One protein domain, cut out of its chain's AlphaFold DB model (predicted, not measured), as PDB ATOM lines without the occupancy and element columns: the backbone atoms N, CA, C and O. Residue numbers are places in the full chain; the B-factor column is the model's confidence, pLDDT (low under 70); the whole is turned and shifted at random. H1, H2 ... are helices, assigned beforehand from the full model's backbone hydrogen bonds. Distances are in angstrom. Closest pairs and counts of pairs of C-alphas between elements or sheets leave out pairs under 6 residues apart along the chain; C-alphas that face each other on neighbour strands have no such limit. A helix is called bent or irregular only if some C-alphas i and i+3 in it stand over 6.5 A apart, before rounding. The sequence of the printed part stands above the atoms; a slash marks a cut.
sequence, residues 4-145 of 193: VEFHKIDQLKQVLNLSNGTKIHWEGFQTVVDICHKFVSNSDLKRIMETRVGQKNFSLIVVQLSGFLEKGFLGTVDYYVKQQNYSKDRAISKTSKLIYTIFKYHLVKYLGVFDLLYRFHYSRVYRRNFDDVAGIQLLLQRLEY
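What this domain is: This is residues 4 to 145 of the 193 residues of an uncharacterized protein of Streptococcus sanguinis (UniProt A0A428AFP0). A long bent helix, H5, is the spine of the domain; H2, H4b and H6 pack on it, and H1 crosses H2. The printed part has 142 residues with six named helices, H1 to H6 in order along the chain, and no named strand; the helices hold 105 of the 142 printed residues, and the class is all helix. The whole is compact, radius of gyration of the C-alphas 15.4 A, spanning 53 by 30 by 30 A.

Where its parts are: H1, residues 4 to 18, begins at C-alpha 4 (37.738, 27.098, -22.408); H2 is 26 to 37, H3 43 to 50. H4, 60 to 82, and H5, 88 to 126, each one helix by hydrogen bonds, are bent: C-alphas 70 and 73 are 9.5 A apart, 104 and 107 6.6 A. Their arms are H4a, 60 to 70, H4b, 73 to 82, H5a, 88 to 104, 22.1 A long, and H5b, 107 to 126, 27.5 A. H6, 137 to 144, ends at C-alpha 144 (37.099, 0.989, -10.803).

How they stand to each other: Among the helices that touch are H1 and H2, at a steep tilt of 61 degrees, their closest C-alphas being those of Lys 8 and Gly 28, 4.3 A apart. H2 and H3 form a hairpin, His 37 to Lys 46, 6.6 A. H4b touches H5a, Val 77 to Ala 91, 5.3 A. Every O i to N i+4 pair is within hydrogen-bond range except in H5a, 12 of 13.

The domain as a whole: The printed part has no cut and no long link; no printed residue is under 70 in pLDDT.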
ATOM      1  N   VAL A   4      37.618  28.101 -21.338       94.56
ATOM      2  CA  VAL A   4      37.738  27.098 -22.408       94.56
ATOM      3  C   VAL A   4      37.945  25.698 -21.828       94.56
ATOM      4  O   VAL A   4      37.319  24.745 -22.287       94.56
ATOM      5  N   GLU A   5      38.789  25.564 -20.801       95.06
ATOM      6  CA  GLU A   5      39.001  24.284 -20.112       95.06
ATOM      7  C   GLU A   5      37.713  23.798 -19.435       95.06
ATOM      8  O   GLU A   5      37.353  22.628 -19.586       95.06
ATOM      9  N   PHE A   6      36.973  24.690 -18.761       94.88
ATOM     10  CA  PHE A   6      35.670  24.350 -18.178       94.88
ATOM     11  C   PHE A   6      34.692  23.830 -19.231       94.88
ATOM     12  O   PHE A   6      34.114  22.763 -19.036       94.88
ATOM     13  N   HIS A   7      34.566  24.520 -20.367       96.12
ATOM     14  CA  HIS A   7      33.662  24.112 -21.441       96.12
ATOM     15  C   HIS A   7      34.007  22.726 -22.006       96.12
ATOM     16  O   HIS A   7      33.130  21.878 -22.174       96.12
ATOM     17  N   LYS A   8      35.297  22.452 -22.242       97.69
ATOM     18  CA  LYS A   8      35.753  21.141 -22.726       97.69
ATOM     19  C   LYS A   8      35.456  20.020 -21.728       97.69
ATOM     20  O   LYS A   8      35.066  18.921 -22.134       97.69
ATOM     21  N   ILE A   9      35.626  20.283 -20.431       97.19
ATOM     22  CA  ILE A   9      35.295  19.325 -19.368       97.19
ATOM     23  C   ILE A   9      33.773  19.152 -19.248       97.19
ATOM     24  O   ILE A   9      33.305  18.034 -19.045       97.19
ATOM     25  N   ASP A  10      32.977  20.202 -19.447       96.06
ATOM     26  CA  ASP A  10      31.515  20.093 -19.505       96.06
ATOM     27  C   ASP A  10      31.059  19.188 -20.657       96.06
ATOM     28  O   ASP A  10      30.230  18.302 -20.442       96.06
ATOM     29  N   GLN A  11      31.666  19.314 -21.840       97.88
ATOM     30  CA  GLN A  11      31.418  18.402 -22.964       97.88
ATOM     31  C   GLN A  11      31.802  16.951 -22.631       97.88
ATOM     32  O   GLN A  11      31.076  16.024 -22.988       97.88
ATOM     33  N   LEU A  12      32.906  16.731 -21.904       98.25
ATOM     34  CA  LEU A  12      33.266  15.397 -21.406       98.25
ATOM     35  C   LEU A  12      32.179  14.820 -20.502       98.25
ATOM     36  O   LEU A  12      31.761  13.683 -20.720       98.25
ATOM     37  N   LYS A  13      31.697  15.594 -19.527       97.06
ATOM     38  CA  LYS A  13      30.630  15.158 -18.616       97.06
ATOM     39  C   LYS A  13      29.339  14.836 -19.369       97.06
ATOM     40  O   LYS A  13      28.712  13.816 -19.097       97.06
ATOM     41  N   GLN A  14      28.970  15.661 -20.348       97.06
ATOM     42  CA  GLN A  14      27.798  15.418 -21.192       97.06
ATOM     43  C   GLN A  14      27.925  14.109 -21.978       97.06
ATOM     44  O   GLN A  14      27.018  13.282 -21.919       97.06
ATOM     45  N   VAL A  15      29.053  13.876 -22.661       97.62
ATOM     46  CA  VAL A  15      29.279  12.634 -23.423       97.62
ATOM     47  C   VAL A  15      29.289  11.408 -22.510       97.62
ATOM     48  O   VAL A  15      28.698  10.386 -22.862       97.62
ATOM     49  N   LEU A  16      29.906  11.506 -21.329       96.12
ATOM     50  CA  LEU A  16      29.880  10.437 -20.330       96.12
ATOM     51  C   LEU A  16      28.439  10.099 -19.933       96.12
ATOM     52  O   LEU A  16      28.050   8.938 -20.025       96.12
ATOM     53  N   ASN A  17      27.633  11.095 -19.565       94.12
ATOM     54  CA  ASN A  17      26.247  10.875 -19.146       94.12
ATOM     55  C   ASN A  17      25.382  10.306 -20.278       94.12
ATOM     56  O   ASN A  17      24.696   9.310 -20.080       94.12
ATOM     57  N   LEU A  18      25.462  10.880 -21.483       94.88
ATOM     58  CA  LEU A  18      24.675  10.429 -22.639       94.88
ATOM     59  C   LEU A  18      25.026   9.001 -23.082       94.88
ATOM     60  O   LEU A  18      24.200   8.321 -23.685       94.88
ATOM     61  N   SER A  19      26.249   8.547 -22.803       92.44
ATOM     62  CA  SER A  19      26.736   7.214 -23.175       92.44
ATOM     63  C   SER A  19      26.775   6.221 -22.012       92.44
ATOM     64  O   SER A  19      27.306   5.120 -22.178       92.44
ATOM     65  N   ASN A  20      26.275   6.588 -20.826       89.50
ATOM     66  CA  ASN A  20      26.423   5.800 -19.595       89.50
ATOM     67  C   ASN A  20      27.883   5.373 -19.326       89.50
ATOM     68  O   ASN A  20      28.168   4.243 -18.913       89.50
ATOM     69  N   GLY A  21      28.821   6.279 -19.610       90.12
ATOM     70  CA  GLY A  21      30.254   6.120 -19.384       90.12
ATOM     71  C   GLY A  21      30.986   5.249 -20.410       90.12
ATOM     72  O   GLY A  21      32.149   4.929 -20.190       90.12
ATOM     73  N   THR A  22      30.339   4.856 -21.512       90.62
ATOM     74  CA  THR A  22      30.965   4.025 -22.565       90.62
ATOM     75  C   THR A  22      31.750   4.836 -23.596       90.62
ATOM     76  O   THR A  22      32.524   4.273 -24.366       90.62
ATOM     77  N   LYS A  23      31.582   6.162 -23.619       95.38
ATOM     78  CA  LYS A  23      32.309   7.076 -24.508       95.38
ATOM     79  C   LYS A  23      32.859   8.266 -23.735       95.38
ATOM     80  O   LYS A  23      32.312   8.667 -22.710       95.38
ATOM     81  N   ILE A  24      33.913   8.872 -24.274       97.12
ATOM     82  CA  ILE A  24      34.516  10.100 -23.747       97.12
ATOM     83  C   ILE A  24      34.611  11.166 -24.833       97.12
ATOM     84  O   ILE A  24      34.859  10.867 -25.998       97.12
ATOM     85  N   HIS A  25      34.466  12.432 -24.442       97.62
ATOM     86  CA  HIS A  25      34.854  13.547 -25.299       97.62
ATOM     87  C   HIS A  25      36.382  13.670 -25.296       97.62
ATOM     88  O   HIS A  25      36.973  13.937 -24.248       97.62
ATOM     89  N   TRP A  26      37.033  13.477 -26.446       97.38
ATOM     90  CA  TRP A  26      38.496  13.367 -26.514       97.38
ATOM     91  C   TRP A  26      39.213  14.646 -26.078       97.38
ATOM     92  O   TRP A  26      40.142  14.569 -25.282       97.38
ATOM     93  N   GLU A  27      38.771  15.824 -26.527       97.25
ATOM     94  CA  GLU A  27      39.402  17.091 -26.125       97.25
ATOM     95  C   GLU A  27      39.158  17.427 -24.652       97.25
ATOM     96  O   GLU A  27      40.037  17.953 -23.966       97.25
ATOM     97  N   GLY A  28      37.966  17.095 -24.154       97.75
ATOM     98  CA  GLY A  28      37.634  17.241 -22.743       97.75
ATOM     99  C   GLY A  28      38.516  16.363 -21.872       97.75
ATOM    100  O   GLY A  28      39.116  16.848 -20.917       97.75
ATOM    101  N   PHE A  29      38.681  15.094 -22.245       98.12
ATOM    102  CA  PHE A  29      39.558  14.189 -21.510       98.12
ATOM    103  C   PHE A  29      41.041  14.544 -21.672       98.12
ATOM    104  O   PHE A  29      41.778  14.479 -20.694       98.12
ATOM    105  N   GLN A  30      41.480  15.008 -22.845       97.94
ATOM    106  CA  GLN A  30      42.837  15.534 -23.033       97.94
ATOM    107  C   GLN A  30      43.118  16.702 -22.081       97.94
ATOM    108  O   GLN A  30      44.171  16.730 -21.454       97.94
ATOM    109  N   THR A  31      42.154  17.611 -21.906       97.81
ATOM    110  CA  THR A  31      42.268  18.728 -20.952       97.81
ATOM    111  C   THR A  31      42.473  18.217 -19.523       97.81
ATOM    112  O   THR A  31      43.343  18.708 -18.805       97.81
ATOM    113  N   VAL A  32      41.723  17.187 -19.115       97.88
ATOM    114  CA  VAL A  32      41.917  16.524 -17.813       97.88
ATOM    115  C   VAL A  32      43.317  15.910 -17.713       97.88
ATOM    116  O   VAL A  32      43.999  16.107 -16.711       97.88
ATOM    117  N   VAL A  33      43.771  15.207 -18.753       97.62
ATOM    118  CA  VAL A  33      45.109  14.597 -18.809       97.62
ATOM    119  C   VAL A  33      46.208  15.648 -18.666       97.62
ATOM    120  O   VAL A  33      47.116  15.446 -17.864       97.62
ATOM    121  N   ASP A  34      46.116  16.773 -19.373       96.06
ATOM    122  CA  ASP A  34      47.124  17.841 -19.328       96.06
ATOM    123  C   ASP A  34      47.180  18.529 -17.949       96.06
ATOM    124  O   ASP A  34      48.247  18.954 -17.498       96.06
ATOM    125  N   ILE A  35      46.048  18.613 -17.240       95.62
ATOM    126  CA  ILE A  35      46.004  19.093 -15.851       95.62
ATOM    127  C   ILE A  35      46.629  18.056 -14.909       95.62
ATOM    128  O   ILE A  35      47.498  18.406 -14.109       95.62
ATOM    129  N   CYS A  36      46.214  16.791 -15.019       95.69
ATOM    130  CA  CYS A  36      46.700  15.691 -14.184       95.69
ATOM    131  C   CYS A  36      48.205  15.471 -14.319       95.69
ATOM    132  O   CYS A  36      48.902  15.268 -13.326       95.69
ATOM    133  N   HIS A  37      48.718  15.547 -15.546       93.38
ATOM    134  CA  HIS A  37      50.120  15.306 -15.875       93.38
ATOM    135  C   HIS A  37      51.093  16.126 -15.012       93.38
ATOM    136  O   HIS A  37      52.150  15.618 -14.636       93.38
ATOM    137  N   LYS A  38      50.694  17.334 -14.596       92.38
ATOM    138  CA  LYS A  38      51.493  18.235 -13.748       92.38
ATOM    139  C   LYS A  38      51.804  17.673 -12.358       92.38
ATOM    140  O   LYS A  38      52.772  18.108 -11.743       92.38
ATOM    141  N   PHE A  39      51.002  16.732 -11.857       93.75
ATOM    142  CA  PHE A  39      51.160  16.147 -10.520       93.75
ATOM    143  C   PHE A  39      51.219  14.610 -10.516       93.75
ATOM    144  O   PHE A  39      51.290  13.989  -9.453       93.75
ATOM    145  N   VAL A  40      51.217  13.970 -11.689       94.69
ATOM    146  CA  VAL A  40      51.400  12.518 -11.808       94.69
ATOM    147  C   VAL A  40      52.868  12.155 -11.586       94.69
ATOM    148  O   VAL A  40      53.762  12.627 -12.284       94.69
ATOM    149  N   SER A  41      53.109  11.256 -10.631       92.94
ATOM    150  CA  SER A  41      54.443  10.748 -10.288       92.94
ATOM    151  C   SER A  41      54.732   9.346 -10.834       92.94
ATOM    152  O   SER A  41      55.892   8.976 -10.988       92.94
ATOM    153  N   ASN A  42      53.702   8.556 -11.157       96.00
ATOM    154  CA  ASN A  42      53.885   7.224 -11.730       96.00
ATOM    155  C   ASN A  42      54.466   7.304 -13.155       96.00
ATOM    156  O   ASN A  42      53.849   7.882 -14.048       96.00
ATOM    157  N   SER A  43      55.631   6.691 -13.370       94.75
ATOM    158  CA  SER A  43      56.387   6.779 -14.627       94.75
ATOM    159  C   SER A  43      55.682   6.122 -15.814       94.75
ATOM    160  O   SER A  43      55.666   6.688 -16.907       94.75
ATOM    161  N   ASP A  44      55.065   4.956 -15.612       94.06
ATOM    162  CA  ASP A  44      54.342   4.252 -16.673       94.06
ATOM    163  C   ASP A  44      53.127   5.059 -17.149       94.06
ATOM    164  O   ASP A  44      52.948   5.243 -18.354       94.06
ATOM    165  N   LEU A  45      52.329   5.588 -16.217       96.25
ATOM    166  CA  LEU A  45      51.191   6.448 -16.535       96.25
ATOM    167  C   LEU A  45      51.649   7.741 -17.216       96.25
ATOM    168  O   LEU A  45      51.107   8.105 -18.260       96.25
ATOM    169  N   LYS A  46      52.671   8.400 -16.659       96.12
ATOM    170  CA  LYS A  46      53.222   9.650 -17.192       96.12
ATOM    171  C   LYS A  46      53.678   9.487 -18.640       96.12
ATOM    172  O   LYS A  46      53.268  10.266 -19.493       96.12
ATOM    173  N   ARG A  47      54.398   8.405 -18.950       95.44
ATOM    174  CA  ARG A  47      54.820   8.086 -20.321       95.44
ATOM    175  C   ARG A  47      53.638   7.979 -21.289       95.44
ATOM    176  O   ARG A  47      53.707   8.498 -22.400       95.44
ATOM    177  N   ILE A  48      52.552   7.312 -20.895       95.00
ATOM    178  CA  ILE A  48      51.363   7.140 -21.751       95.00
ATOM    179  C   ILE A  48      50.573   8.462 -21.881       95.00
ATOM    180  O   ILE A  48      49.960   8.714 -22.919       95.00
ATOM    181  N   MET A  49      50.611   9.332 -20.868       96.31
ATOM    182  CA  MET A  49      50.070  10.698 -20.948       96.31
ATOM    183  C   MET A  49      50.905  11.609 -21.864       96.31
ATOM    184  O   MET A  49      50.344  12.462 -22.545       96.31
ATOM    185  N   GLU A  50      52.223  11.426 -21.922       95.38
ATOM    186  CA  GLU A  50      53.133  12.250 -22.735       95.38
ATOM    187  C   GLU A  50      53.210  11.807 -24.196       95.38
ATOM    188  O   GLU A  50      53.363  12.638 -25.090       95.38
ATOM    189  N   THR A  51      53.096  10.502 -24.444       94.62
ATOM    190  CA  THR A  51      53.197   9.932 -25.791       94.62
ATOM    191  C   THR A  51      52.059  10.465 -26.649       94.62
ATOM    192  O   THR A  51      50.897  10.231 -26.325       94.62
ATOM    193  N   ARG A  52      52.374  11.152 -27.748       93.25
ATOM    194  CA  ARG A  52      51.367  11.684 -28.670       93.25
ATOM    195  C   ARG A  52      51.180  10.773 -29.876       93.25
ATOM    196  O   ARG A  52      52.145  10.198 -30.375       93.25
ATOM    197  N   VAL A  53      49.937  10.619 -30.327       88.62
ATOM    198  CA  VAL A  53      49.571   9.720 -31.430       88.62
ATOM    199  C   VAL A  53      48.561  10.353 -32.387       88.62
ATOM    200  O   VAL A  53      47.699  11.142 -31.994       88.62
ATOM    201  N   GLY A  54      48.645   9.942 -33.655       80.44
ATOM    202  CA  GLY A  54      47.747  10.378 -34.726       80.44
ATOM    203  C   GLY A  54      47.941  11.838 -35.146       80.44
ATOM    204  O   GLY A  54      48.703  12.592 -34.549       80.44
ATOM    205  N   GLN A  55      47.213  12.255 -36.181       76.62
ATOM    206  CA  GLN A  55      47.344  13.602 -36.757       76.62
ATOM    207  C   GLN A  55      46.894  14.716 -35.801       76.62
ATOM    208  O   GLN A  55      47.445  15.808 -35.817       76.62
ATOM    209  N   LYS A  56      45.908  14.430 -34.942       81.12
ATOM    210  CA  LYS A  56      45.395  15.383 -33.946       81.12
ATOM    211  C   LYS A  56      46.262  15.480 -32.682       81.12
ATOM    212  O   LYS A  56      45.921  16.240 -31.785       81.12
ATOM    213  N   ASN A  57      47.367  14.731 -32.611       90.12
ATOM    214  CA  ASN A  57      48.377  14.826 -31.556       90.12
ATOM    215  C   ASN A  57      47.832  14.621 -30.123       90.12
ATOM    216  O   ASN A  57      48.288  15.256 -29.172       90.12
ATOM    217  N   PHE A  58      46.848  13.732 -29.953       95.69
ATOM    218  CA  PHE A  58      46.314  13.387 -28.631       95.69
ATOM    219  C   PHE A  58      47.283  12.491 -27.857       95.69
ATOM    220  O   PHE A  58      48.050  11.733 -28.451       95.69
ATOM    221  N   SER A  59      47.229  12.546 -26.524       96.56
ATOM    222  CA  SER A  59      47.936  11.592 -25.669       96.56
ATOM    223  C   SER A  59      47.463  10.165 -25.951       96.56
ATOM    224  O   SER A  59      46.265   9.915 -26.114       96.56
ATOM    225  N   LEU A  60      48.385   9.204 -25.912       94.31
ATOM    226  CA  LEU A  60      48.099   7.783 -26.101       94.31
ATOM    227  C   LEU A  60      47.015   7.305 -25.128       94.31
ATOM    228  O   LEU A  60      46.154   6.517 -25.515       94.31
ATOM    229  N   ILE A  61      47.002   7.828 -23.897       96.06
ATOM    230  CA  ILE A  61      45.980   7.480 -22.905       96.06
ATOM    231  C   ILE A  61      44.557   7.825 -23.357       96.06
ATOM    232  O   ILE A  61      43.642   7.072 -23.042       96.06
ATOM    233  N   VAL A  62      44.359   8.907 -24.118       96.88
ATOM    234  CA  VAL A  62      43.032   9.312 -24.612       96.88
ATOM    235  C   VAL A  62      42.511   8.274 -25.599       96.88
ATOM    236  O   VAL A  62      41.393   7.785 -25.457       96.88
ATOM    237  N   VAL A  63      43.354   7.879 -26.556       93.00
ATOM    238  CA  VAL A  63      42.998   6.891 -27.583       93.00
ATOM    239  C   VAL A  63      42.758   5.519 -26.961       93.00
ATOM    240  O   VAL A  63      41.752   4.871 -27.251       93.00
ATOM    241  N   GLN A  64      43.660   5.085 -26.078       93.88
ATOM    242  CA  GLN A  64      43.560   3.785 -25.417       93.88
ATOM    243  C   GLN A  64      42.335   3.704 -24.503       93.88
ATOM    244  O   GLN A  64      41.631   2.696 -24.517       93.88
ATOM    245  N   LEU A  65      42.057   4.759 -23.728       95.88
ATOM    246  CA  LEU A  65      40.894   4.785 -22.849       95.88
ATOM    247  C   LEU A  65      39.594   4.798 -23.654       95.88
ATOM    248  O   LEU A  65      38.694   4.027 -23.341       95.88
ATOM    249  N   SER A  66      39.504   5.608 -24.715       94.62
ATOM    250  CA  SER A  66      38.324   5.613 -25.590       94.62
ATOM    251  C   SER A  66      38.071   4.230 -26.191       94.62
ATOM    252  O   SER A  66      36.943   3.748 -26.160       94.62
ATOM    253  N   GLY A  67      39.121   3.568 -26.690       92.06
ATOM    254  CA  GLY A  67      39.009   2.215 -27.234       92.06
ATOM    255  C   GLY A  67      38.548   1.195 -26.193       92.06
ATOM    256  O   GLY A  67      37.683   0.372 -26.489       92.06
ATOM    257  N   PHE A  68      39.074   1.279 -24.969       93.56
ATOM    258  CA  PHE A  68      38.678   0.398 -23.874       93.56
ATOM    259  C   PHE A  68      37.223   0.613 -23.437       93.56
ATOM    260  O   PHE A  68      36.507  -0.366 -23.249       93.56
ATOM    261  N   LEU A  69      36.768   1.859 -23.296       92.56
ATOM    262  CA  LEU A  69      35.391   2.139 -22.878       92.56
ATOM    263  C   LEU A  69      34.369   1.696 -23.934       92.56
ATOM    264  O   LEU A  69      33.309   1.184 -23.579       92.56
ATOM    265  N   GLU A  70      34.704   1.832 -25.219       90.88
ATOM    266  CA  GLU A  70      33.802   1.465 -26.315       90.88
ATOM    267  C   GLU A  70      33.783  -0.037 -26.613       90.88
ATOM    268  O   GLU A  70      32.738  -0.589 -26.950       90.88
ATOM    269  N   LYS A  71      34.944  -0.697 -26.552       89.00
ATOM    270  CA  LYS A  71      35.128  -2.066 -27.073       89.00
ATOM    271  C   LYS A  71      35.621  -3.059 -26.021       89.00
ATOM    272  O   LYS A  71      35.866  -4.227 -26.334       89.00
ATOM    273  N   GLY A  72      35.785  -2.612 -24.780       88.25
ATOM    274  CA  GLY A  72      36.257  -3.425 -23.671       88.25
ATOM    275  C   GLY A  72      37.674  -3.961 -23.871       88.25
ATOM    276  O   GLY A  72      38.472  -3.460 -24.665       88.25
ATOM    277  N   PHE A  73      37.984  -5.025 -23.132       89.06
ATOM    278  CA  PHE A  73      39.300  -5.664 -23.139       89.06
ATOM    279  C   PHE A  73      39.716  -6.142 -24.538       89.06
ATOM    280  O   PHE A  73      40.825  -5.859 -24.991       89.06
ATOM    281  N   LEU A  74      38.819  -6.840 -25.243       87.56
ATOM    282  CA  LEU A  74      39.114  -7.413 -26.560       87.56
ATOM    283  C   LEU A  74      39.384  -6.338 -27.613       87.56
ATOM    284  O   LEU A  74      40.288  -6.509 -28.427       87.56
ATOM    285  N   GLY A  75      38.683  -5.203 -27.561       87.00
ATOM    286  CA  GLY A  75      38.976  -4.078 -28.446       87.00
ATOM    287  C   GLY A  75      40.390  -3.525 -28.280       87.00
ATOM    288  O   GLY A  75      41.042  -3.175 -29.265       87.00
ATOM    289  N   THR A  76      40.891  -3.496 -27.046       91.25
ATOM    290  CA  THR A  76      42.266  -3.082 -26.748       91.25
ATOM    291  C   THR A  76      43.289  -4.125 -27.212       91.25
ATOM    292  O   THR A  76      44.338  -3.761 -27.743       91.25
ATOM    293  N   VAL A  77      42.990  -5.425 -27.086       92.56
ATOM    294  CA  VAL A  77      43.827  -6.493 -27.675       92.56
ATOM    295  C   VAL A  77      43.904  -6.339 -29.193       92.56
ATOM    296  O   VAL A  77      45.000  -6.340 -29.754       92.56
ATOM    297  N   ASP A  78      42.760  -6.138 -29.844       90.00
ATOM    298  CA  ASP A  78      42.663  -5.948 -31.291       90.00
ATOM    299  C   ASP A  78      43.496  -4.764 -31.782       90.00
ATOM    300  O   ASP A  78      44.129  -4.858 -32.832       90.00
ATOM    301  N   TYR A  79      43.547  -3.670 -31.016       88.50
ATOM    302  CA  TYR A  79      44.430  -2.544 -31.309       88.50
ATOM    303  C   TYR A  79      45.903  -2.981 -31.374       88.50
ATOM    304  O   TYR A  79      46.586  -2.699 -32.359       88.50
ATOM    305  N   TYR A  80      46.396  -3.708 -30.368       90.81
ATOM    306  CA  TYR A  80      47.795  -4.147 -30.344       90.81
ATOM    307  C   TYR A  80      48.112  -5.189 -31.420       90.81
ATOM    308  O   TYR A  80      49.194  -5.154 -32.006       90.81
ATOM    309  N   VAL A  81      47.180  -6.094 -31.712       91.88
ATOM    310  CA  VAL A  81      47.377  -7.103 -32.760       91.88
ATOM    311  C   VAL A  81      47.355  -6.453 -34.143       91.88
ATOM    312  O   VAL A  81      48.293  -6.620 -34.915       91.88
ATOM    313  N   LYS A  82      46.306  -5.687 -34.460       90.12
ATOM    314  CA  LYS A  82      46.051  -5.201 -35.824       90.12
ATOM    315  C   LYS A  82      46.840  -3.941 -36.166       90.12
ATOM    316  O   LYS A  82      47.269  -3.797 -37.302       90.12
ATOM    317  N   GLN A  83      47.015  -3.023 -35.213       84.25
ATOM    318  CA  GLN A  83      47.671  -1.734 -35.479       84.25
ATOM    319  C   GLN A  83      49.148  -1.718 -35.079       84.25
ATOM    320  O   GLN A  83      49.920  -0.979 -35.677       84.25
ATOM    321  N   GLN A  84      49.545  -2.514 -34.080       84.44
ATOM    322  CA  GLN A  84      50.931  -2.564 -33.582       84.44
ATOM    323  C   GLN A  84      51.660  -3.868 -33.954       84.44
ATOM    324  O   GLN A  84      52.817  -4.048 -33.580       84.44
ATOM    325  N   ASN A  85      50.999  -4.770 -34.692       91.56
ATOM    326  CA  ASN A  85      51.543  -6.042 -35.173       91.56
ATOM    327  C   ASN A  85      52.158  -6.921 -34.062       91.56
ATOM    328  O   ASN A  85      53.194  -7.562 -34.242       91.56
ATOM    329  N   TYR A  86      51.552  -6.918 -32.871       93.12
ATOM    330  CA  TYR A  86      51.974  -7.786 -31.771       93.12
ATOM    331  C   TYR A  86      51.377  -9.188 -31.912       93.12
ATOM    332  O   TYR A  86      50.259  -9.360 -32.397       93.12
ATOM    333  N   SER A  87      52.089 -10.198 -31.399       96.06
ATOM    334  CA  SER A  87      51.494 -11.519 -31.182       96.06
ATOM    335  C   SER A  87      50.317 -11.426 -30.204       96.06
ATOM    336  O   SER A  87      50.284 -10.538 -29.345       96.06
ATOM    337  N   LYS A  88      49.363 -12.360 -30.306       93.12
ATOM    338  CA  LYS A  88      48.183 -12.401 -29.426       93.12
ATOM    339  C   LYS A  88      48.577 -12.427 -27.947       93.12
ATOM    340  O   LYS A  88      48.066 -11.619 -27.181       93.12
ATOM    341  N   ASP A  89      49.549 -13.254 -27.569       94.62
ATOM    342  CA  ASP A  89      50.000 -13.369 -26.175       94.62
ATOM    343  C   ASP A  89      50.597 -12.059 -25.655       94.62
ATOM    344  O   ASP A  89      50.274 -11.590 -24.559       94.62
ATOM    345  N   ARG A  90      51.427 -11.404 -26.478       95.81
ATOM    346  CA  ARG A  90      52.015 -10.108 -26.131       95.81
ATOM    347  C   ARG A  90      50.946  -9.024 -26.032       95.81
ATOM    348  O   ARG A  90      51.023  -8.188 -25.130       95.81
ATOM    349  N   ALA A  91      49.968  -9.028 -26.934       95.19
ATOM    350  CA  ALA A  91      48.844  -8.102 -26.914       95.19
ATOM    351  C   ALA A  91      47.991  -8.288 -25.651       95.19
ATOM    352  O   ALA A  91      47.720  -7.307 -24.966       95.19
ATOM    353  N   ILE A  92      47.653  -9.528 -25.287       94.12
ATOM    354  CA  ILE A  92      46.914  -9.848 -24.055       94.12
ATOM    355  C   ILE A  92      47.689  -9.365 -22.828       94.12
ATOM    356  O   ILE A  92      47.143  -8.620 -22.017       94.12
ATOM    357  N   SER A  93      48.977  -9.707 -22.718       95.06
ATOM    358  CA  SER A  93      49.821  -9.279 -21.595       95.06
ATOM    359  C   SER A  93      49.880  -7.749 -21.464       95.06
ATOM    360  O   SER A  93      49.708  -7.195 -20.372       95.06
ATOM    361  N   LYS A  94      50.057  -7.037 -22.587       94.31
ATOM    362  CA  LYS A  94      50.067  -5.566 -22.615       94.31
ATOM    363  C   LYS A  94      48.718  -4.966 -22.237       94.31
ATOM    364  O   LYS A  94      48.696  -4.034 -21.433       94.31
ATOM    365  N   THR A  95      47.624  -5.500 -22.771       94.38
ATOM    366  CA  THR A  95      46.264  -5.059 -22.450       94.38
ATOM    367  C   THR A  95      45.945  -5.266 -20.973       94.38
ATOM    368  O   THR A  95      45.451  -4.341 -20.331       94.38
ATOM    369  N   SER A  96      46.305  -6.416 -20.397       94.00
ATOM    370  CA  SER A  96      46.119  -6.683 -18.968       94.00
ATOM    371  C   SER A  96      46.868  -5.678 -18.099       94.00
ATOM    372  O   SER A  96      46.266  -5.080 -17.208       94.00
ATOM    373  N   LYS A  97      48.153  -5.414 -18.388       94.88
ATOM    374  CA  LYS A  97      48.915  -4.393 -17.648       94.88
ATOM    375  C   LYS A  97      48.273  -3.009 -17.787       94.88
ATOM    376  O   LYS A  97      48.153  -2.281 -16.803       94.88
ATOM    377  N   LEU A  98      47.852  -2.636 -18.995       95.06
ATOM    378  CA  LEU A  98      47.216  -1.344 -19.239       95.06
ATOM    379  C   LEU A  98      45.913  -1.198 -18.444       95.06
ATOM    380  O   LEU A  98      45.727  -0.205 -17.756       95.06
ATOM    381  N   ILE A  99      45.021  -2.181 -18.499       93.56
ATOM    382  CA  ILE A  99      43.713  -2.058 -17.853       93.56
ATOM    383  C   ILE A  99      43.863  -2.161 -16.336       93.56
ATOM    384  O   ILE A  99      43.515  -1.221 -15.626       93.56
ATOM    385  N   TYR A 100      44.414  -3.262 -15.826       91.25
ATOM    386  CA  TYR A 100      44.381  -3.545 -14.390       91.25
ATOM    387  C   TYR A 100      45.370  -2.699 -13.584       91.25
ATOM    388  O   TYR A 100      45.061  -2.311 -12.462       91.25
ATOM    389  N   THR A 101      46.536  -2.368 -14.144       93.38
ATOM    390  CA  THR A 101      47.541  -1.559 -13.434       93.38
ATOM    391  C   THR A 101      47.414  -0.076 -13.763       93.38
ATOM    392  O   THR A 101      47.454   0.766 -12.866       93.38
ATOM    393  N   ILE A 102      47.264   0.280 -15.043       96.00
ATOM    394  CA  ILE A 102      47.252   1.695 -15.434       96.00
ATOM    395  C   ILE A 102      45.859   2.294 -15.275       96.00
ATOM    396  O   ILE A 102      45.734   3.284 -14.567       96.00
ATOM    397  N   PHE A 103      44.816   1.732 -15.884       95.62
ATOM    398  CA  PHE A 103      43.485   2.346 -15.871       95.62
ATOM    399  C   PHE A 103      42.791   2.212 -14.520       95.62
ATOM    400  O   PHE A 103      42.440   3.226 -13.924       95.62
ATOM    401  N   LYS A 104      42.642   0.983 -14.020       92.19
ATOM    402  CA  LYS A 104      41.890   0.704 -12.790       92.19
ATOM    403  C   LYS A 104      42.553   1.238 -11.524       92.19
ATOM    404  O   LYS A 104      41.860   1.534 -10.563       92.19
ATOM    405  N   TYR A 105      43.882   1.349 -11.515       92.88
ATOM    406  CA  TYR A 105      44.627   1.718 -10.314       92.88
ATOM    407  C   TYR A 105      45.274   3.098 -10.427       92.88
ATOM    408  O   TYR A 105      44.854   4.043  -9.757       92.88
ATOM    409  N   HIS A 106      46.292   3.250 -11.280       96.00
ATOM    410  CA  HIS A 106      47.036   4.509 -11.326       96.00
ATOM    411  C   HIS A 106      46.185   5.675 -11.836       96.00
ATOM    412  O   HIS A 106      46.129   6.711 -11.183       96.00
ATOM    413  N   LEU A 107      45.510   5.520 -12.975       96.75
ATOM    414  CA  LEU A 107      44.716   6.578 -13.595       96.75
ATOM    415  C   LEU A 107      43.552   6.992 -12.694       96.75
ATOM    416  O   LEU A 107      43.420   8.180 -12.414       96.75
ATOM    417  N   VAL A 108      42.768   6.030 -12.200       95.88
ATOM    418  CA  VAL A 108      41.675   6.266 -11.241       95.88
ATOM    419  C   VAL A 108      42.136   7.114 -10.063       95.88
ATOM    420  O   VAL A 108      41.512   8.130  -9.770       95.88
ATOM    421  N   LYS A 109      43.269   6.768  -9.436       95.56
ATOM    422  CA  LYS A 109      43.800   7.514  -8.288       95.56
ATOM    423  C   LYS A 109      43.989   9.001  -8.600       95.56
ATOM    424  O   LYS A 109      43.571   9.852  -7.818       95.56
ATOM    425  N   TYR A 110      44.616   9.327  -9.730       97.19
ATOM    426  CA  TYR A 110      44.856  10.728 -10.096       97.19
ATOM    427  C   TYR A 110      43.588  11.429 -10.593       97.19
ATOM    428  O   TYR A 110      43.388  12.602 -10.281       97.19
ATOM    429  N   LEU A 111      42.711  10.721 -11.312       97.62
ATOM    430  CA  LEU A 111      41.418  11.256 -11.733       97.62
ATOM    431  C   LEU A 111      40.502  11.549 -10.540       97.62
ATOM    432  O   LEU A 111      39.784  12.543 -10.579       97.62
ATOM    433  N   GLY A 112      40.550  10.746  -9.475       96.69
ATOM    434  CA  GLY A 112      39.792  10.986  -8.247       96.69
ATOM    435  C   GLY A 112      40.225  12.271  -7.540       96.69
ATOM    436  O   GLY A 112      39.387  13.082  -7.151       96.69
ATOM    437  N   VAL A 113      41.538  12.512  -7.454       96.50
ATOM    438  CA  VAL A 113      42.078  13.781  -6.931       96.50
ATOM    439  C   VAL A 113      41.669  14.951  -7.824       96.50
ATOM    440  O   VAL A 113      41.214  15.978  -7.321       96.50
ATOM    441  N   PHE A 114      41.796  14.799  -9.143       97.31
ATOM    442  CA  PHE A 114      41.353  15.818 -10.091       97.31
ATOM    443  C   PHE A 114      39.866  16.144  -9.930       97.31
ATOM    444  O   PHE A 114      39.526  17.319  -9.861       97.31
ATOM    445  N   ASP A 115      38.995  15.135  -9.850       97.50
ATOM    446  CA  ASP A 115      37.546  15.312  -9.729       97.50
ATOM    447  C   ASP A 115      37.184  16.141  -8.494       97.50
ATOM    448  O   ASP A 115      36.450  17.127  -8.595       97.50
ATOM    449  N   LEU A 116      37.774  15.791  -7.348       96.75
ATOM    450  CA  LEU A 116      37.594  16.508  -6.091       96.75
ATOM    451  C   LEU A 116      38.009  17.981  -6.221       96.75
ATOM    452  O   LEU A 116      37.233  18.884  -5.893       96.75
ATOM    453  N   LEU A 117      39.217  18.230  -6.738       95.81
ATOM    454  CA  LEU A 117      39.748  19.584  -6.910       95.81
ATOM    455  C   LEU A 117      38.956  20.390  -7.947       95.81
ATOM    456  O   LEU A 117      38.725  21.583  -7.752       95.81
ATOM    457  N   TYR A 118      38.514  19.748  -9.028       96.25
ATOM    458  CA  TYR A 118      37.688  20.355 -10.066       96.25
ATOM    459  C   TYR A 118      36.344  20.807  -9.496       96.25
ATOM    460  O   TYR A 118      35.986  21.976  -9.652       96.25
ATOM    461  N   ARG A 119      35.625  19.917  -8.799       96.75
ATOM    462  CA  ARG A 119      34.321  20.241  -8.203       96.75
ATOM    463  C   ARG A 119      34.438  21.346  -7.162       96.75
ATOM    464  O   ARG A 119      33.620  22.265  -7.155       96.75
ATOM    465  N   PHE A 120      35.495  21.313  -6.351       96.50
ATOM    466  CA  PHE A 120      35.789  22.371  -5.387       96.50
ATOM    467  C   PHE A 120      36.081  23.708  -6.074       96.50
ATOM    468  O   PHE A 120      35.527  24.740  -5.705       96.50
ATOM    469  N   HIS A 121      36.920  23.719  -7.107       95.12
ATOM    470  CA  HIS A 121      37.216  24.950  -7.831       95.12
ATOM    471  C   HIS A 121      35.965  25.518  -8.522       95.12
ATOM    472  O   HIS A 121      35.695  26.715  -8.422       95.12
ATOM    473  N   TYR A 122      35.172  24.660  -9.167       95.31
ATOM    474  CA  TYR A 122      33.926  25.042  -9.831       95.31
ATOM    475  C   TYR A 122      32.910  25.628  -8.841       95.31
ATOM    476  O   TYR A 122      32.327  26.677  -9.116       95.31
ATOM    477  N   SER A 123      32.726  25.003  -7.671       96.81
ATOM    478  CA  SER A 123      31.787  25.484  -6.648       96.81
ATOM    479  C   SER A 123      32.135  26.901  -6.183       96.81
ATOM    480  O   SER A 123      31.251  27.750  -6.057       96.81
ATOM    481  N   ARG A 124      33.433  27.198  -6.032       96.12
ATOM    482  CA  ARG A 124      33.938  28.531  -5.667       96.12
ATOM    483  C   ARG A 124      33.742  29.561  -6.778       96.12
ATOM    484  O   ARG A 124      33.312  30.673  -6.484       96.12
ATOM    485  N   VAL A 125      34.043  29.205  -8.029       94.62
ATOM    486  CA  VAL A 125      33.929  30.121  -9.181       94.62
ATOM    487  C   VAL A 125      32.467  30.463  -9.478       94.62
ATOM    488  O   VAL A 125      32.136  31.632  -9.658       94.62
ATOM    489  N   TYR A 126      31.582  29.464  -9.479       93.50
ATOM    490  CA  TYR A 126      30.175  29.622  -9.865       93.50
ATOM    491  C   TYR A 126      29.217  29.776  -8.676       93.50
ATOM    492  O   TYR A 126      28.004  29.804  -8.878       93.50
ATOM    493  N   ARG A 127      29.746  29.878  -7.446       94.62
ATOM    494  CA  ARG A 127      28.981  30.010  -6.191       94.62
ATOM    495  C   ARG A 127      27.866  28.966  -6.059       94.62
ATOM    496  O   ARG A 127      26.729  29.294  -5.731       94.62
ATOM    497  N   ARG A 128      28.200  27.706  -6.336       94.38
ATOM    498  CA  ARG A 128      27.293  26.560  -6.166       94.38
ATOM    499  C   ARG A 128      27.678  25.759  -4.933       94.38
ATOM    500  O   ARG A 128      28.835  25.808  -4.517       94.38
ATOM    501  N   ASN A 129      26.735  25.007  -4.370       95.19
ATOM    502  CA  ASN A 129      27.085  24.005  -3.372       95.19
ATOM    503  C   ASN A 129      27.995  22.954  -4.027       95.19
ATOM    504  O   ASN A 129      27.764  22.558  -5.169       95.19
ATOM    505  N   PHE A 130      29.050  22.552  -3.324       93.44
ATOM    506  CA  PHE A 130      29.997  21.540  -3.776       93.44
ATOM    507  C   PHE A 130      29.313  20.203  -4.093       93.44
ATOM    508  O   PHE A 130      29.651  19.584  -5.103       93.44
ATOM    509  N   ASP A 131      28.336  19.804  -3.276       92.69
ATOM    510  CA  ASP A 131      27.630  18.527  -3.426       92.69
ATOM    511  C   ASP A 131      26.777  18.472  -4.706       92.69
ATOM    512  O   ASP A 131      26.566  17.397  -5.263       92.69
ATOM    513  N   ASP A 132      26.385  19.633  -5.239       93.00
ATOM    514  CA  ASP A 132      25.591  19.753  -6.467       93.00
ATOM    515  C   ASP A 132      26.455  19.838  -7.738       93.00
ATOM    516  O   ASP A 132      25.941  19.860  -8.864       93.00
ATOM    517  N   VAL A 133      27.783  19.937  -7.604       93.81
ATOM    518  CA  VAL A 133      28.666  20.037  -8.769       93.81
ATOM    519  C   VAL A 133      28.924  18.649  -9.342       93.81
ATOM    520  O   VAL A 133      29.645  17.843  -8.766       93.81
ATOM    521  N   ALA A 134      28.422  18.393 -10.549       93.44
ATOM    522  CA  ALA A 134      28.761  17.184 -11.288       93.44
ATOM    523  C   ALA A 134      30.217  17.215 -11.790       93.44
ATOM    524  O   ALA A 134      30.640  18.153 -12.480       93.44
ATOM    525  N   GLY A 135      30.959  16.155 -11.474       94.69
ATOM    526  CA  GLY A 135      32.315  15.895 -11.953       94.69
ATOM    527  C   GLY A 135      32.374  14.773 -12.997       94.69
ATOM    528  O   GLY A 135      31.431  14.564 -13.757       94.69
ATOM    529  N   ILE A 136      33.482  14.036 -13.023       96.62
ATOM    530  CA  ILE A 136      33.733  12.872 -13.893       96.62
ATOM    531  C   ILE A 136      33.511  11.538 -13.164       96.62
ATOM    532  O   ILE A 136      34.043  10.504 -13.566       96.62
ATOM    533  N   GLN A 137      32.723  11.536 -12.089       93.75
ATOM    534  CA  GLN A 137      32.539  10.377 -11.214       93.75
ATOM    535  C   GLN A 137      32.027   9.121 -11.935       93.75
ATOM    536  O   GLN A 137      32.430   8.013 -11.593       93.75
ATOM    537  N   LEU A 138      31.225   9.284 -12.990       93.69
ATOM    538  CA  LEU A 138      30.780   8.172 -13.830       93.69
ATOM    539  C   LEU A 138      31.952   7.447 -14.518       93.69
ATOM    540  O   LEU A 138      31.952   6.223 -14.630       93.69
ATOM    541  N   LEU A 139      32.976   8.193 -14.951       95.88
ATOM    542  CA  LEU A 139      34.191   7.613 -15.523       95.88
ATOM    543  C   LEU A 139      34.992   6.853 -14.460       95.88
ATOM    544  O   LEU A 139      35.470   5.757 -14.740       95.88
ATOM    545  N   LEU A 140      35.111   7.405 -13.247       95.19
ATOM    546  CA  LEU A 140      35.784   6.731 -12.128       95.19
ATOM    547  C   LEU A 140      35.120   5.387 -11.820       95.19
ATOM    548  O   LEU A 140      35.797   4.364 -11.819       95.19
ATOM    549  N   GLN A 141      33.792   5.372 -11.694       90.88
ATOM    550  CA  GLN A 141      33.021   4.150 -11.442       90.88
ATOM    551  C   GLN A 141      33.214   3.099 -12.542       90.88
ATOM    552  O   GLN A 141      33.413   1.916 -12.251       90.88
ATOM    553  N   ARG A 142      33.211   3.521 -13.815       89.31
ATOM    554  CA  ARG A 142      33.483   2.623 -14.948       89.31
ATOM    555  C   ARG A 142      34.886   2.032 -14.906       89.31
ATOM    556  O   ARG A 142      35.058   0.861 -15.233       89.31
ATOM    557  N   LEU A 143      35.880   2.813 -14.504       91.88
ATOM    558  CA  LEU A 143      37.254   2.336 -14.413       91.88
ATOM    559  C   LEU A 143      37.470   1.407 -13.214       91.88
ATOM    560  O   LEU A 143      38.081   0.353 -13.375       91.88
ATOM    561  N   GLU A 144      36.953   1.763 -12.042       86.12
ATOM    562  CA  GLU A 144      37.099   0.989 -10.803       86.12
ATOM    563  C   GLU A 144      36.361  -0.352 -10.910       86.12
ATOM    564  O   GLU A 144      36.969  -1.430 -10.893       86.12
ATOM    565  N   TYR A 145      35.050  -0.281 -11.130       79.06
ATOM    566  CA  TYR A 145      34.146  -1.413 -10.932       79.06
ATOM    567  C   TYR A 145      33.594  -1.982 -12.237       79.06
ATOM    568  O   TYR A 145      33.036  -3.075 -12.261       79.06
TER     569      TYR A 145